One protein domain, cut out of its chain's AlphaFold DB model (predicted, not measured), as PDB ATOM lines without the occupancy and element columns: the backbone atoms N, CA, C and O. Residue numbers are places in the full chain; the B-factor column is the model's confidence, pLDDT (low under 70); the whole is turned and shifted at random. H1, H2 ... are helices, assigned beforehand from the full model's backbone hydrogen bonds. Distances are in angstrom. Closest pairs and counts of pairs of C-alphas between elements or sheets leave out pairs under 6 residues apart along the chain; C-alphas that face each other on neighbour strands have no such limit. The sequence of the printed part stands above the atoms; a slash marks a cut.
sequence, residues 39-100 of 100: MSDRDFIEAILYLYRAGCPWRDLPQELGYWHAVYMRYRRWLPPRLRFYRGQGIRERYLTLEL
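This is residues 39 to 100 of the 100 residues of an uncharacterized protein of Verrucomicrobia bacterium LW23 (UniProt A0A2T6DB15). Two helices, H1 and H2, meet near their first turns as a wide V; the link from H2 runs across to the small helix H3 near H1's last turn, roughly making a triangle, and the tail 95 to 100 sticks out. The printed part has 62 residues, with H1, H2 and H3 in that order and no named strand; it is all helix, though 29 residues are in named elements. It is compact, radius of gyration of the C-alphas 11.5 A, spanning 34 by 24 by 17 A.

H1, residues 41 to 54, only just touches H2, residues 68 to 78, with residues 44 to 48 alone and 3 pairs of C-alphas within 8 A. Their closest C-alphas, of Phe 44 and Val 71, are 6.2 A apart, and their lines are about perpendicular at 78 degrees. H3, residues 92 to 95, is close to H1 but not clearly touching; the closest C-alphas, of Tyr 52 and Arg 92, are 6.1 A apart. H2 and H3 are apart. In H1 and H2 every O i to N i+4 pair is within hydrogen-bond range; H3 is too short for one.

H1 begins at C-alpha 41 (103.406, 139.306, 141.942) and is 20.0 A long; H2 is 15.7 A long. H3 ends at C-alpha 95 (120.614, 145.074, 127.558).

The printed part has no cut, and both links are long. Residues 77 to 83 and 95 to 100 stand free. Residues 85 to 100 are under pLDDT 70.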
ATOM      1  N   MET A  39     104.630 142.688 148.570       84.12
ATOM      2  CA  MET A  39     104.214 143.172 147.255       84.12
ATOM      3  C   MET A  39     103.686 142.001 146.432       84.12
ATOM      4  O   MET A  39     104.359 140.969 146.333       84.12
ATOM      5  N   SER A  40     102.518 142.185 145.813       87.75
ATOM      6  CA  SER A  40     101.915 141.175 144.944       87.75
ATOM      7  C   SER A  40     102.805 140.877 143.728       87.75
ATOM      8  O   SER A  40     103.607 141.706 143.291       87.75
ATOM      9  N   ASP A  41     102.677 139.674 143.163       88.06
ATOM     10  CA  ASP A  41     103.406 139.306 141.942       88.06
ATOM     11  C   ASP A  41     103.027 140.234 140.774       88.06
ATOM     12  O   ASP A  41     103.893 140.615 139.988       88.06
ATOM     13  N   ARG A  42     101.757 140.659 140.709       91.06
ATOM     14  CA  ARG A  42     101.239 141.550 139.665       91.06
ATOM     15  C   ARG A  42     101.846 142.935 139.738       91.06
ATOM     16  O   ARG A  42     102.351 143.421 138.731       91.06
ATOM     17  N   ASP A  43     101.839 143.545 140.918       90.31
ATOM     18  CA  ASP A  43     102.406 144.884 141.095       90.31
ATOM     19  C   ASP A  43     103.916 144.879 140.840       90.31
ATOM     20  O   ASP A  43     104.451 145.819 140.256       90.31
ATOM     21  N   PHE A  44     104.603 143.785 141.191       90.81
ATOM     22  CA  PHE A  44     106.009 143.614 140.841       90.81
ATOM     23  C   PHE A  44     106.231 143.588 139.320       90.81
ATOM     24  O   PHE A  44     107.087 144.320 138.827       90.81
ATOM     25  N   ILE A  45     105.474 142.781 138.565       91.75
ATOM     26  CA  ILE A  45     105.614 142.738 137.099       91.75
ATOM     27  C   ILE A  45     105.238 144.086 136.469       91.75
ATOM     28  O   ILE A  45     105.961 144.556 135.594       91.75
ATOM     29  N   GLU A  46     104.180 144.752 136.937       93.19
ATOM     30  CA  GLU A  46     103.811 146.104 136.487       93.19
ATOM     31  C   GLU A  46     104.944 147.115 136.695       93.19
ATOM     32  O   GLU A  46     105.284 147.869 135.780       93.19
ATOM     33  N   ALA A  47     105.586 147.098 137.867       92.56
ATOM     34  CA  ALA A  47     106.733 147.952 138.155       92.56
ATOM     35  C   ALA A  47     107.898 147.703 137.187       92.56
ATOM     36  O   ALA A  47     108.503 148.649 136.678       92.56
ATOM     37  N   ILE A  48     108.189 146.436 136.886       91.06
ATOM     38  CA  ILE A  48     109.228 146.063 135.922       91.06
ATOM     39  C   ILE A  48     108.864 146.536 134.509       91.06
ATOM     40  O   ILE A  48     109.693 147.165 133.850       91.06
ATOM     41  N   LEU A  49     107.632 146.301 134.053       90.75
ATOM     42  CA  LEU A  49     107.171 146.739 132.732       90.75
ATOM     43  C   LEU A  49     107.220 148.262 132.585       90.75
ATOM     44  O   LEU A  49     107.634 148.768 131.540       90.75
ATOM     45  N   TYR A  50     106.860 149.000 133.637       91.25
ATOM     46  CA  TYR A  50     107.007 150.450 133.663       91.25
ATOM     47  C   TYR A  50     108.467 150.871 133.483       91.25
ATOM     48  O   TYR A  50     108.748 151.689 132.610       91.25
ATOM     49  N   LEU A  51     109.394 150.295 134.254       89.19
ATOM     50  CA  LEU A  51     110.824 150.615 134.174       89.19
ATOM     51  C   LEU A  51     111.416 150.304 132.793       89.19
ATOM     52  O   LEU A  51     112.197 151.098 132.270       89.19
ATOM     53  N   TYR A  52     111.015 149.193 132.167       87.19
ATOM     54  CA  TYR A  52     111.413 148.867 130.792       87.19
ATOM     55  C   TYR A  52     110.870 149.877 129.776       87.19
ATOM     56  O   TYR A  52     111.624 150.352 128.926       87.19
ATOM     57  N   ARG A  53     109.579 150.221 129.866       87.06
ATOM     58  CA  ARG A  53     108.912 151.136 128.927       87.06
ATOM     59  C   ARG A  53     109.410 152.574 129.067       87.06
ATOM     60  O   ARG A  53     109.638 153.241 128.063       87.06
ATOM     61  N   ALA A  54     109.523 153.065 130.298       86.25
ATOM     62  CA  ALA A  54     109.944 154.431 130.594       86.25
ATOM     63  C   ALA A  54     111.461 154.606 130.453       86.25
ATOM     64  O   ALA A  54     111.925 155.699 130.147       86.25
ATOM     65  N   GLY A  55     112.238 153.537 130.671       82.62
ATOM     66  CA  GLY A  55     113.697 153.594 130.675       82.62
ATOM     67  C   GLY A  55     114.267 154.477 131.787       82.62
ATOM     68  O   GLY A  55     115.393 154.947 131.654       82.62
ATOM     69  N   CYS A  56     113.497 154.735 132.848       83.19
ATOM     70  CA  CYS A  56     113.922 155.591 133.947       83.19
ATOM     71  C   CYS A  56     114.793 154.835 134.964       83.19
ATOM     72  O   CYS A  56     114.777 153.596 135.021       83.19
ATOM     73  N   PRO A  57     115.555 155.575 135.786       85.38
ATOM     74  CA  PRO A  57     116.249 154.996 136.916       85.38
ATOM     75  C   PRO A  57     115.302 154.325 137.915       85.38
ATOM     76  O   PRO A  57     114.165 154.754 138.098       85.38
ATOM     77  N   TRP A  58     115.790 153.322 138.650       88.38
ATOM     78  CA  TRP A  58     115.002 152.615 139.670       88.38
ATOM     79  C   TRP A  58     114.366 153.562 140.692       88.38
ATOM     80  O   TRP A  58     113.219 153.366 141.078       88.38
ATOM     81  N   ARG A  59     115.107 154.590 141.126       89.25
ATOM     82  CA  ARG A  59     114.654 155.562 142.135       89.25
ATOM     83  C   ARG A  59     113.504 156.449 141.662       89.25
ATOM     84  O   ARG A  59     112.797 156.986 142.509       89.25
ATOM     85  N   ASP A  60     113.300 156.532 140.353       89.44
ATOM     86  CA  ASP A  60     112.238 157.321 139.735       89.44
ATOM     87  C   ASP A  60     110.979 156.477 139.477       89.44
ATOM     88  O   ASP A  60     110.040 156.940 138.829       89.44
ATOM     89  N   LEU A  61     110.935 155.231 139.973       89.75
ATOM     90  CA  LEU A  61     109.721 154.424 139.947       89.75
ATOM     91  C   LEU A  61     108.607 155.152 140.723       89.75
ATOM     92  O   LEU A  61     108.786 155.455 141.908       89.75
ATOM     93  N   PRO A  62     107.435 155.380 140.107       90.81
ATOM     94  CA  PRO A  62     106.302 155.964 140.802       90.81
ATOM     95  C   PRO A  62     105.873 155.124 142.007       90.81
ATOM     96  O   PRO A  62     105.719 153.907 141.904       90.81
ATOM     97  N   GLN A  63     105.582 155.786 143.127       88.56
ATOM     98  CA  GLN A  63     105.158 155.124 144.365       88.56
ATOM     99  C   GLN A  63     103.849 154.323 144.210       88.56
ATOM    100  O   GLN A  63     103.634 153.360 144.942       88.56
ATOM    101  N   GLU A  64     103.005 154.673 143.232       89.19
ATOM    102  CA  GLU A  64     101.786 153.931 142.856       89.19
ATOM    103  C   GLU A  64     102.070 152.488 142.404       89.19
ATOM    104  O   GLU A  64     101.202 151.624 142.507       89.19
ATOM    105  N   LEU A  65     103.289 152.217 141.924       88.88
ATOM    106  CA  LEU A  65     103.771 150.883 141.549       88.88
ATOM    107  C   LEU A  65     104.586 150.215 142.672       88.88
ATOM    108  O   LEU A  65     105.191 149.162 142.479       88.88
ATOM    109  N   GLY A  66     104.591 150.819 143.861       88.69
ATOM    110  CA  GLY A  66     105.261 150.326 145.054       88.69
ATOM    111  C   GLY A  66     106.628 150.958 145.314       88.69
ATOM    112  O   GLY A  66     107.135 151.799 144.576       88.69
ATOM    113  N   TYR A  67     107.235 150.560 146.432       91.00
ATOM    114  CA  TYR A  67     108.523 151.098 146.856       91.00
ATOM    115  C   TYR A  67     109.662 150.550 145.989       91.00
ATOM    116  O   TYR A  67     109.920 149.343 145.986       91.00
ATOM    117  N   TRP A  68     110.380 151.439 145.297       90.38
ATOM    118  CA  TRP A  68     111.423 151.077 144.330       90.38
ATOM    119  C   TRP A  68     112.458 150.082 144.869       90.38
ATOM    120  O   TRP A  68     112.878 149.173 144.154       90.38
ATOM    121  N   HIS A  69     112.855 150.207 146.139       89.12
ATOM    122  CA  HIS A  69     113.869 149.334 146.728       89.12
ATOM    123  C   HIS A  69     113.340 147.908 146.934       89.12
ATOM    124  O   HIS A  69     114.084 146.946 146.750       89.12
ATOM    125  N   ALA A  70     112.051 147.751 147.254       89.25
ATOM    126  CA  ALA A  70     111.414 146.440 147.351       89.25
ATOM    127  C   ALA A  70     111.352 145.754 145.977       89.25
ATOM    128  O   ALA A  70     111.710 144.578 145.864       89.25
ATOM    129  N   VAL A  71     110.992 146.505 144.927       90.19
ATOM    130  CA  VAL A  71     111.018 146.024 143.534       90.19
ATOM    131  C   VAL A  71     112.438 145.612 143.140       90.19
ATOM    132  O   VAL A  71     112.658 144.489 142.692       90.19
ATOM    133  N   TYR A  72     113.424 146.479 143.374       88.25
ATOM    134  CA  TYR A  72     114.826 146.220 143.048       88.25
ATOM    135  C   TYR A  72     115.376 144.981 143.767       88.25
ATOM    136  O   TYR A  72     115.970 144.107 143.136       88.25
ATOM    137  N   MET A  73     115.147 144.849 145.077       86.56
ATOM    138  CA  MET A  73     115.609 143.691 145.849       86.56
ATOM    139  C   MET A  73     114.974 142.382 145.371       86.56
ATOM    140  O   MET A  73     115.656 141.355 145.292       86.56
ATOM    141  N   ARG A  74     113.685 142.413 145.008       87.38
ATOM    142  CA  ARG A  74     112.994 141.263 144.423       87.38
ATOM    143  C   ARG A  74     113.566 140.910 143.047       87.38
ATOM    144  O   ARG A  74     113.913 139.753 142.827       87.38
ATOM    145  N   TYR A  75     113.768 141.897 142.174       86.62
ATOM    146  CA  TYR A  75     114.394 141.716 140.860       86.62
ATOM    147  C   TYR A  75     115.802 141.112 140.961       86.62
ATOM    148  O   TYR A  75     116.117 140.135 140.286       86.62
ATOM    149  N   ARG A  76     116.640 141.602 141.883       84.00
ATOM    150  CA  ARG A  76     117.978 141.034 142.127       84.00
ATOM    151  C   ARG A  76     117.955 139.561 142.515       84.00
ATOM    152  O   ARG A  76     118.918 138.852 142.230       84.00
ATOM    153  N   ARG A  77     116.892 139.090 143.174       82.62
ATOM    154  CA  ARG A  77     116.740 137.675 143.542       82.62
ATOM    155  C   ARG A  77     116.476 136.791 142.325       82.62
ATOM    156  O   ARG A  77     116.857 135.626 142.364       82.62
ATOM    157  N   TRP A  78     115.867 137.335 141.272       79.06
ATOM    158  CA  TRP A  78     115.644 136.636 140.003       79.06
ATOM    159  C   TRP A  78     116.909 136.569 139.148       79.06
ATOM    160  O   TRP A  78     117.059 135.663 138.335       79.06
ATOM    161  N   LEU A  79     117.858 137.486 139.355       82.50
ATOM    162  CA  LEU A  79     119.124 137.449 138.638       82.50
ATOM    163  C   LEU A  79     120.007 136.273 139.108       82.50
ATOM    164  O   LEU A  79     120.126 136.016 140.318       82.50
ATOM    165  N   PRO A  80     120.697 135.581 138.183       79.94
ATOM    166  CA  PRO A  80     121.699 134.587 138.551       79.94
ATOM    167  C   PRO A  80     122.831 135.257 139.350       79.94
ATOM    168  O   PRO A  80     123.090 136.445 139.135       79.94
ATOM    169  N   PRO A  81     123.534 134.538 140.248       79.56
ATOM    170  CA  PRO A  81     124.547 135.116 141.140       79.56
ATOM    171  C   PRO A  81     125.557 136.031 140.435       79.56
ATOM    172  O   PRO A  81     125.790 137.153 140.883       79.56
ATOM    173  N   ARG A  82     126.042 135.616 139.258       78.19
ATOM    174  CA  ARG A  82     126.973 136.389 138.415       78.19
ATOM    175  C   ARG A  82     126.447 137.766 137.986       78.19
ATOM    176  O   ARG A  82     127.223 138.665 137.698       78.19
ATOM    177  N   LEU A  83     125.127 137.949 137.950       74.88
ATOM    178  CA  LEU A  83     124.471 139.196 137.562       74.88
ATOM    179  C   LEU A  83     124.017 140.045 138.762       74.88
ATOM    180  O   LEU A  83     123.557 141.166 138.533       74.88
ATOM    181  N   ARG A  84     124.180 139.569 140.010       71.00
ATOM    182  CA  ARG A  84     123.732 140.256 141.244       71.00
ATOM    183  C   ARG A  84     124.620 141.416 141.692       71.00
ATOM    184  O   ARG A  84     124.153 142.242 142.481       71.00
ATOM    185  N   PHE A  85     125.847 141.508 141.174       63.91
ATOM    186  CA  PHE A  85     126.814 142.590 141.429       63.91
ATOM    187  C   PHE A  85     126.502 143.893 140.664       63.91
ATOM    188  O   PHE A  85     127.376 144.714 140.406       63.91
ATOM    189  N   TYR A  86     125.246 144.093 140.270       58.03
ATOM    190  CA  TYR A  86     124.816 145.246 139.489       58.03
ATOM    191  C   TYR A  86     124.769 146.535 140.334       58.03
ATOM    192  O   TYR A  86     124.055 146.590 141.335       58.03
ATOM    193  N   ARG A  87     125.490 147.576 139.886       57.53
ATOM    194  CA  ARG A  87     125.473 148.961 140.414       57.53
ATOM    195  C   ARG A  87     124.817 149.988 139.467       57.53
ATOM    196  O   ARG A  87     124.957 151.181 139.702       57.53
ATOM    197  N   GLY A  88     124.167 149.561 138.383       56.41
ATOM    198  CA  GLY A  88     123.613 150.499 137.397       56.41
ATOM    199  C   GLY A  88     122.294 151.147 137.835       56.41
ATOM    200  O   GLY A  88     121.670 150.730 138.818       56.41
ATOM    201  N   GLN A  89     121.886 152.186 137.108       57.28
ATOM    202  CA  GLN A  89     120.791 153.069 137.513       57.28
ATOM    203  C   GLN A  89     119.423 152.620 136.980       57.28
ATOM    204  O   GLN A  89     118.424 153.005 137.575       57.28
ATOM    205  N   GLY A  90     119.333 151.760 135.954       62.50
ATOM    206  CA  GLY A  90     118.050 151.318 135.379       62.50
ATOM    207  C   GLY A  90     118.130 150.051 134.517       62.50
ATOM    208  O   GLY A  90     119.191 149.666 134.034       62.50
ATOM    209  N   ILE A  91     116.991 149.380 134.299       65.31
ATOM    210  CA  ILE A  91     116.941 148.067 133.618       65.31
ATOM    211  C   ILE A  91     117.474 148.131 132.173       65.31
ATOM    212  O   ILE A  91     118.127 147.205 131.692       65.31
ATOM    213  N   ARG A  92     117.219 149.246 131.487       58.72
ATOM    214  CA  ARG A  92     117.489 149.425 130.056       58.72
ATOM    215  C   ARG A  92     118.975 149.613 129.725       58.72
ATOM    216  O   ARG A  92     119.408 149.233 128.645       58.72
ATOM    217  N   GLU A  93     119.760 150.115 130.675       53.38
ATOM    218  CA  GLU A  93     121.197 150.389 130.514       53.38
ATOM    219  C   GLU A  93     122.020 149.111 130.262       53.38
ATOM    220  O   GLU A  93     123.087 149.172 129.669       53.38
ATOM    221  N   ARG A  94     121.517 147.935 130.668       52.91
ATOM    222  CA  ARG A  94     122.284 146.680 130.626       52.91
ATOM    223  C   ARG A  94     122.072 145.828 129.373       52.91
ATOM    224  O   ARG A  94     122.970 145.072 129.014       52.91
ATOM    225  N   TYR A  95     120.908 145.912 128.730       50.31
ATOM    226  CA  TYR A  95     120.614 145.074 127.558       50.31
ATOM    227  C   TYR A  95     121.235 145.623 126.270       50.31
ATOM    228  O   TYR A  95     121.625 144.833 125.425       50.31
ATOM    229  N   LEU A  96     121.451 146.941 126.163       48.50
ATOM    230  CA  LEU A  96     122.172 147.529 125.024       48.50
ATOM    231  C   LEU A  96     123.662 147.142 124.995       48.50
ATOM    232  O   LEU A  96     124.250 147.053 123.929       48.50
ATOM    233  N   THR A  97     124.272 146.876 126.154       47.09
ATOM    234  CA  THR A  97     125.678 146.437 126.264       47.09
ATOM    235  C   THR A  97     125.885 144.926 126.152       47.09
ATOM    236  O   THR A  97     127.023 144.481 126.171       47.09
ATOM    237  N   LEU A  98     124.814 144.124 126.116       46.03
ATOM    238  CA  LEU A  98     124.902 142.665 125.940       46.03
ATOM    239  C   LEU A  98     124.554 142.219 124.508       46.03
ATOM    240  O   LEU A  98     124.606 141.025 124.232       46.03
ATOM    241  N   GLU A  99     124.232 143.164 123.618       44.19
ATOM    242  CA  GLU A  99     124.023 142.948 122.175       44.19
ATOM    243  C   GLU A  99     125.099 143.632 121.295       44.19
ATOM    244  O   GLU A  99     124.873 143.848 120.106       44.19
ATOM    245  N   LEU A 100     126.278 143.947 121.851       38.56
ATOM    246  CA  LEU A 100     127.465 144.414 121.115       38.56
ATOM    247  C   LEU A 100     128.707 143.612 121.511       38.56
ATOM    248  O   LEU A 100     128.891 143.396 122.732       38.56
TER     249      LEU A 100